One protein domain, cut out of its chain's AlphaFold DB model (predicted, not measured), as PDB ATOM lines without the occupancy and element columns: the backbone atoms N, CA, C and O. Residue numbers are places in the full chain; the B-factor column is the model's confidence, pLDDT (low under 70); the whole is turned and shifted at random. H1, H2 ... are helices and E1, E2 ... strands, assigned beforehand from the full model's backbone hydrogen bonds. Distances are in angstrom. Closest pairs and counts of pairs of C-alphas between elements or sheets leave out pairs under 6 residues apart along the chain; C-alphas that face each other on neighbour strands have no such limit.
ATOM      1  N   GLY A  86     -15.783 -42.174 -25.255       90.25
ATOM      2  CA  GLY A  86     -15.845 -43.485 -24.605       90.25
ATOM      3  C   GLY A  86     -16.080 -44.610 -25.609       90.25
ATOM      4  O   GLY A  86     -16.591 -44.362 -26.695       90.25
ATOM      5  N   ILE A  87     -15.722 -45.837 -25.228       89.12
ATOM      6  CA  ILE A  87     -16.089 -47.068 -25.939       89.12
ATOM      7  C   ILE A  87     -16.927 -47.905 -24.979       89.12
ATOM      8  O   ILE A  87     -16.542 -48.076 -23.819       89.12
ATOM      9  N   VAL A  88     -18.073 -48.391 -25.440       88.75
ATOM     10  CA  VAL A  88     -19.015 -49.186 -24.642       88.75
ATOM     11  C   VAL A  88     -19.538 -50.367 -25.453       88.75
ATOM     12  O   VAL A  88     -19.491 -50.346 -26.679       88.75
ATOM     13  N   ASN A  89     -20.045 -51.389 -24.766       85.81
ATOM     14  CA  ASN A  89     -20.555 -52.615 -25.386       85.81
ATOM     15  C   ASN A  89     -22.079 -52.607 -25.647       85.81
ATOM     16  O   ASN A  89     -22.681 -53.656 -25.845       85.81
ATOM     17  N   HIS A  90     -22.724 -51.440 -25.560       83.81
ATOM     18  CA  HIS A  90     -24.154 -51.236 -25.807       83.81
ATOM     19  C   HIS A  90     -24.425 -49.766 -26.136       83.81
ATOM     20  O   HIS A  90     -23.759 -48.884 -25.590       83.81
ATOM     21  N   ALA A  91     -25.421 -49.490 -26.979       81.44
ATOM     22  CA  ALA A  91     -25.805 -48.118 -27.294       81.44
ATOM     23  C   ALA A  91     -26.227 -47.364 -26.010       81.44
ATOM     24  O   ALA A  91     -27.030 -47.875 -25.217       81.44
ATOM     25  N   PRO A  92     -25.682 -46.163 -25.745       82.25
ATOM     26  CA  PRO A  92     -26.010 -45.408 -24.547       82.25
ATOM     27  C   PRO A  92     -27.430 -44.836 -24.627       82.25
ATOM     28  O   PRO A  92     -27.719 -43.930 -25.399       82.25
ATOM     29  N   ALA A  93     -28.307 -45.240 -23.710       81.19
ATOM     30  CA  ALA A  93     -29.626 -44.624 -23.552       81.19
ATOM     31  C   ALA A  93     -29.565 -43.296 -22.758       81.19
ATOM     32  O   ALA A  93     -30.297 -43.108 -21.786       81.19
ATOM     33  N   HIS A  94     -28.650 -42.379 -23.104       85.19
ATOM     34  CA  HIS A  94     -28.504 -41.096 -22.403       85.19
ATOM     35  C   HIS A  94     -28.678 -39.905 -23.344       85.19
ATOM     36  O   HIS A  94     -27.883 -39.684 -24.245       85.19
ATOM     37  N   SER A  95     -29.636 -39.029 -23.024       87.81
ATOM     38  CA  SER A  95     -29.996 -37.838 -23.817       87.81
ATOM     39  C   SER A  95     -28.847 -36.899 -24.217       87.81
ATOM     40  O   SER A  95     -28.937 -36.235 -25.246       87.81
ATOM     41  N   ARG A  96     -27.768 -36.835 -23.423       87.94
ATOM     42  CA  ARG A  96     -26.602 -35.961 -23.649       87.94
ATOM     43  C   ARG A  96     -25.514 -36.612 -24.497       87.94
ATOM     44  O   ARG A  96     -24.509 -35.956 -24.775       87.94
ATOM     45  N   LEU A  97     -25.669 -37.890 -24.822       90.31
ATOM     46  CA  LEU A  97     -24.708 -38.665 -25.585       90.31
ATOM     47  C   LEU A  97     -25.250 -38.943 -26.977       90.31
ATOM     48  O   LEU A  97     -26.442 -39.173 -27.152       90.31
ATOM     49  N   GLU A  98     -24.352 -38.901 -27.941       91.25
ATOM     50  CA  GLU A  98     -24.520 -39.570 -29.223       91.25
ATOM     51  C   GLU A  98     -23.530 -40.716 -29.305       91.25
ATOM     52  O   GLU A  98     -22.513 -40.755 -28.596       91.25
ATOM     53  N   ASP A  99     -23.861 -41.640 -30.184       90.88
ATOM     54  CA  ASP A  99     -23.146 -42.871 -30.379       90.88
ATOM     55  C   ASP A  99     -23.027 -43.189 -31.861       90.88
ATOM     56  O   ASP A  99     -23.803 -42.739 -32.703       90.88
ATOM     57  N   VAL A 100     -21.986 -43.947 -32.167       90.81
ATOM     58  CA  VAL A 100     -21.761 -44.512 -33.486       90.81
ATOM     59  C   VAL A 100     -21.261 -45.935 -33.301       90.81
ATOM     60  O   VAL A 100     -20.343 -46.185 -32.507       90.81
ATOM     61  N   LEU A 101     -21.879 -46.875 -34.015       91.38
ATOM     62  CA  LEU A 101     -21.424 -48.258 -34.043       91.38
ATOM     63  C   LEU A 101     -20.038 -48.287 -34.687       91.38
ATOM     64  O   LEU A 101     -19.864 -47.875 -35.831       91.38
ATOM     65  N   ALA A 102     -19.053 -48.746 -33.927       90.69
ATOM     66  CA  ALA A 102     -17.663 -48.803 -34.351       90.69
ATOM     67  C   ALA A 102     -17.282 -50.187 -34.878       90.69
ATOM     68  O   ALA A 102     -16.459 -50.300 -35.782       90.69
ATOM     69  N   GLY A 103     -17.902 -51.237 -34.342       90.81
ATOM     70  CA  GLY A 103     -17.748 -52.587 -34.861       90.81
ATOM     71  C   GLY A 103     -18.284 -53.640 -33.912       90.81
ATOM     72  O   GLY A 103     -19.096 -53.343 -33.038       90.81
ATOM     73  N   ARG A 104     -17.839 -54.882 -34.103       90.88
ATOM     74  CA  ARG A 104     -18.296 -56.045 -33.337       90.88
ATOM     75  C   ARG A 104     -17.118 -56.892 -32.892       90.88
ATOM     76  O   ARG A 104     -16.109 -56.992 -33.585       90.88
ATOM     77  N   GLN A 105     -17.249 -57.517 -31.733       89.38
ATOM     78  CA  GLN A 105     -16.268 -58.453 -31.199       89.38
ATOM     79  C   GLN A 105     -16.935 -59.789 -30.928       89.38
ATOM     80  O   GLN A 105     -17.891 -59.867 -30.164       89.38
ATOM     81  N   LEU A 209     -19.547 -52.805 -30.354       91.25
ATOM     82  CA  LEU A 209     -18.720 -51.745 -29.800       91.25
ATOM     83  C   LEU A 209     -19.216 -50.406 -30.322       91.25
ATOM     84  O   LEU A 209     -19.203 -50.151 -31.524       91.25
ATOM     85  N   TRP A 210     -19.602 -49.532 -29.403       91.56
ATOM     86  CA  TRP A 210     -20.083 -48.190 -29.698       91.56
ATOM     87  C   TRP A 210     -19.069 -47.168 -29.218       91.56
ATOM     88  O   TRP A 210     -18.609 -47.224 -28.073       91.56
ATOM     89  N   ILE A 211     -18.749 -46.204 -30.075       91.50
ATOM     90  CA  ILE A 211     -18.036 -45.000 -29.665       91.50
ATOM     91  C   ILE A 211     -19.070 -43.964 -29.249       91.50
ATOM     92  O   ILE A 211     -20.008 -43.695 -29.990       91.50
ATOM     93  N   VAL A 212     -18.883 -43.377 -28.068       92.25
ATOM     94  CA  VAL A 212     -19.827 -42.429 -27.471       92.25
ATOM     95  C   VAL A 212     -19.155 -41.094 -27.181       92.25
ATOM     96  O   VAL A 212     -18.043 -41.044 -26.645       92.25
ATOM     97  N   GLN A 213     -19.847 -40.001 -27.491       91.25
ATOM     98  CA  GLN A 213     -19.414 -38.629 -27.215       91.25
ATOM     99  C   GLN A 213     -20.602 -37.753 -26.804       91.25
ATOM    100  O   GLN A 213     -21.748 -38.193 -26.818       91.25
ATOM    101  N   ARG A 214     -20.354 -36.507 -26.387       91.44
ATOM    102  CA  ARG A 214     -21.442 -35.559 -26.085       91.44
ATOM    103  C   ARG A 214     -21.957 -34.912 -27.373       91.44
ATOM    104  O   ARG A 214     -21.149 -34.311 -28.071       91.44
ATOM    105  N   LYS A 215     -23.281 -34.928 -27.584       88.62
ATOM    106  CA  LYS A 215     -23.963 -34.412 -28.795       88.62
ATOM    107  C   LYS A 215     -23.503 -33.023 -29.236       88.62
ATOM    108  O   LYS A 215     -23.161 -32.775 -30.379       88.62
ATOM    109  N   GLU A 216     -23.472 -32.090 -28.296       83.56
ATOM    110  CA  GLU A 216     -23.255 -30.669 -28.594       83.56
ATOM    111  C   GLU A 216     -21.776 -30.264 -28.519       83.56
ATOM    112  O   GLU A 216     -21.446 -29.080 -28.454       83.56
ATOM    113  N   ARG A 217     -20.854 -31.234 -28.456       84.75
ATOM    114  CA  ARG A 217     -19.434 -30.945 -28.274       84.75
ATOM    115  C   ARG A 217     -18.641 -31.253 -29.531       84.75
ATOM    116  O   ARG A 217     -18.387 -32.405 -29.861       84.75
ATOM    117  N   VAL A 218     -18.103 -30.200 -30.138       85.50
ATOM    118  CA  VAL A 218     -17.106 -30.342 -31.199       85.50
ATOM    119  C   VAL A 218     -15.834 -30.965 -30.621       85.50
ATOM    120  O   VAL A 218     -15.181 -30.393 -29.743       85.50
ATOM    121  N   LEU A 219     -15.470 -32.148 -31.122       87.31
ATOM    122  CA  LEU A 219     -14.224 -32.804 -30.740       87.31
ATOM    123  C   LEU A 219     -13.006 -32.024 -31.261       87.31
ATOM    124  O   LEU A 219     -12.950 -31.735 -32.464       87.31
ATOM    125  N   PRO A 220     -11.998 -31.750 -30.407       90.12
ATOM    126  CA  PRO A 220     -10.711 -31.224 -30.851       90.12
ATOM    127  C   PRO A 220     -10.063 -32.140 -31.897       90.12
ATOM    128  O   PRO A 220     -10.202 -33.362 -31.808       90.12
ATOM    129  N   ALA A 221      -9.286 -31.575 -32.826       90.75
ATOM    130  CA  ALA A 221      -8.668 -32.318 -33.933       90.75
ATOM    131  C   ALA A 221      -7.917 -33.584 -33.474       90.75
ATOM    132  O   ALA A 221      -8.153 -34.665 -34.002       90.75
ATOM    133  N   ARG A 222      -7.117 -33.486 -32.401       92.19
ATOM    134  CA  ARG A 222      -6.400 -34.636 -31.814       92.19
ATOM    135  C   ARG A 222      -7.317 -35.793 -31.400       92.19
ATOM    136  O   ARG A 222      -6.933 -36.950 -31.509       92.19
ATOM    137  N   ILE A 223      -8.523 -35.489 -30.912       92.31
ATOM    138  CA  ILE A 223      -9.482 -36.507 -30.470       92.31
ATOM    139  C   ILE A 223     -10.125 -37.171 -31.683       92.31
ATOM    140  O   ILE A 223     -10.289 -38.385 -31.679       92.31
ATOM    141  N   ARG A 224     -10.393 -36.410 -32.751       91.06
ATOM    142  CA  ARG A 224     -10.855 -36.970 -34.030       91.06
ATOM    143  C   ARG A 224      -9.824 -37.926 -34.633       91.06
ATOM    144  O   ARG A 224     -10.194 -38.992 -35.113       91.06
ATOM    145  N   THR A 225      -8.532 -37.592 -34.553       93.12
ATOM    146  CA  THR A 225      -7.451 -38.495 -34.979       93.12
ATOM    147  C   THR A 225      -7.479 -39.804 -34.191       93.12
ATOM    148  O   THR A 225      -7.479 -40.875 -34.790       93.12
ATOM    149  N   VAL A 226      -7.575 -39.733 -32.859       92.88
ATOM    150  CA  VAL A 226      -7.674 -40.925 -31.997       92.88
ATOM    151  C   VAL A 226      -8.927 -41.742 -32.316       92.88
ATOM    152  O   VAL A 226      -8.837 -42.955 -32.465       92.88
ATOM    153  N   GLN A 227     -10.080 -41.092 -32.480       91.44
ATOM    154  CA  GLN A 227     -11.327 -41.755 -32.860       91.44
ATOM    155  C   GLN A 227     -11.182 -42.502 -34.190       91.44
ATOM    156  O   GLN A 227     -11.617 -43.644 -34.284       91.44
ATOM    157  N   SER A 228     -10.528 -41.906 -35.191       91.44
ATOM    158  CA  SER A 228     -10.273 -42.566 -36.477       91.44
ATOM    159  C   SER A 228      -9.383 -43.805 -36.331       91.44
ATOM    160  O   SER A 228      -9.671 -44.836 -36.935       91.44
ATOM    161  N   VAL A 229      -8.334 -43.734 -35.504       92.44
ATOM    162  CA  VAL A 229      -7.469 -44.892 -35.216       92.44
ATOM    163  C   VAL A 229      -8.256 -46.000 -34.520       92.44
ATOM    164  O   VAL A 229      -8.165 -47.154 -34.930       92.44
ATOM    165  N   ILE A 230      -9.065 -45.655 -33.513       89.81
ATOM    166  CA  ILE A 230      -9.913 -46.619 -32.802       89.81
ATOM    167  C   ILE A 230     -10.884 -47.280 -33.778       89.81
ATOM    168  O   ILE A 230     -10.921 -48.502 -33.834       89.81
ATOM    169  N   MET A 231     -11.617 -46.491 -34.570       89.25
ATOM    170  CA  MET A 231     -12.575 -46.989 -35.563       89.25
ATOM    171  C   MET A 231     -11.939 -47.994 -36.518       89.25
ATOM    172  O   MET A 231     -12.513 -49.044 -36.765       89.25
ATOM    173  N   LYS A 232     -10.727 -47.717 -37.010       88.56
ATOM    174  CA  LYS A 232      -9.993 -48.653 -37.874       88.56
ATOM    175  C   LYS A 232      -9.601 -49.943 -37.152       88.56
ATOM    176  O   LYS A 232      -9.613 -50.997 -37.769       88.56
ATOM    177  N   ALA A 233      -9.250 -49.863 -35.870       84.62
ATOM    178  CA  ALA A 233      -8.823 -51.018 -35.083       84.62
ATOM    179  C   ALA A 233      -9.983 -51.927 -34.645       84.62
ATOM    180  O   ALA A 233      -9.768 -53.115 -34.419       84.62
ATOM    181  N   VAL A 234     -11.190 -51.373 -34.488       83.25
ATOM    182  CA  VAL A 234     -12.381 -52.127 -34.055       83.25
ATOM    183  C   VAL A 234     -13.378 -52.396 -35.177       83.25
ATOM    184  O   VAL A 234     -14.387 -53.054 -34.916       83.25
ATOM    185  N   ALA A 235     -13.106 -51.900 -36.389       74.19
ATOM    186  CA  ALA A 235     -13.923 -52.147 -37.566       74.19
ATOM    187  C   ALA A 235     -14.184 -53.655 -37.724       74.19
ATOM    188  O   ALA A 235     -13.290 -54.463 -37.448       74.19
TER     189      ALA A 235
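What this domain is: This is residues 86 to 105 and 209 to 235 of the 237 residues of the protein "LysR_substrate domain-containing protein" of Labrenzia sp. 011 (UniProt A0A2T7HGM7). A small antiparallel sheet of three strands has a single helix, H1, over one face, running along the strands, while the link of residues 89 to 96 loops out on the side away from H1. The helix comes near the sheet with its residues 227 to 234, while residues 220 to 226, of which 221 to 226 belong to H1, stick out free of the rest. The 47 residues printed hold three named strands and one named helix, in the order E1, E2, E3, H1; the sheet runs E1, E3, E2, and the class is mixed, helices and strands. The whole is compact, with a radius of gyration of the C-alphas of 10.6 A, and flat in outline, with spans of 26 by 26 by 10 A.

Where its parts are: The inner strand E3 covers residues 209 to 214 and is 16.8 A from first to last C-alpha. Beside it, E2, residues 97 to 105, is the longest strand at 22.2 A and bends by 57 degrees at residue 102. E1 is short, residues 86 to 88, 6.5 A, and begins with C-alpha 86 at (-15.845, -43.485, -24.605). H1, residues 221 to 234, is 20.2 A long, from C-alpha 221 at (-8.668, -32.318, -33.933) to C-alpha 234 at (-12.381, -52.127, -34.055).

How they stand to each other: E3 and E2 are antiparallel neighbours, with 164 degrees between their directions; N 100 and O 211 are 3.0 A apart and N 211 and O 100 are 2.9 A apart, both within hydrogen-bond range. E1 is the antiparallel neighbour of E3, at 142 degrees, with N 88 and O 210 at 2.9 A and N 210 and O 88 at 2.8 A, also within hydrogen-bond range. E1 and E2 are the edge strands and are apart. H1 is on the sheet, the two forming two layers, a helix on one face of a sheet, with a height over the sheet of 10.6 A. It lies over E3 and only just not over E2: 6 of its C-alphas fall on E3 and 2 on E2. On the local plane it stands at 4 degrees to E3, along the strands. The closest C-alphas of E2 and H1 are those of Gly 103 and Val 234, 5.4 A apart. In H1 every O i to N i+4 pair is within hydrogen-bond range.

The domain as a whole: The two C-alphas farthest apart, those of Gln 105 and Glu 216, are 28.8 A apart. Residues 106 to 208 are not printed, and across this cut C-alphas 105 and 209 are 7.3 A apart. The links E1 to E2 and E3 to H1 are short. The mean pLDDT of the printed part is 88.6, and no printed residue is under 70.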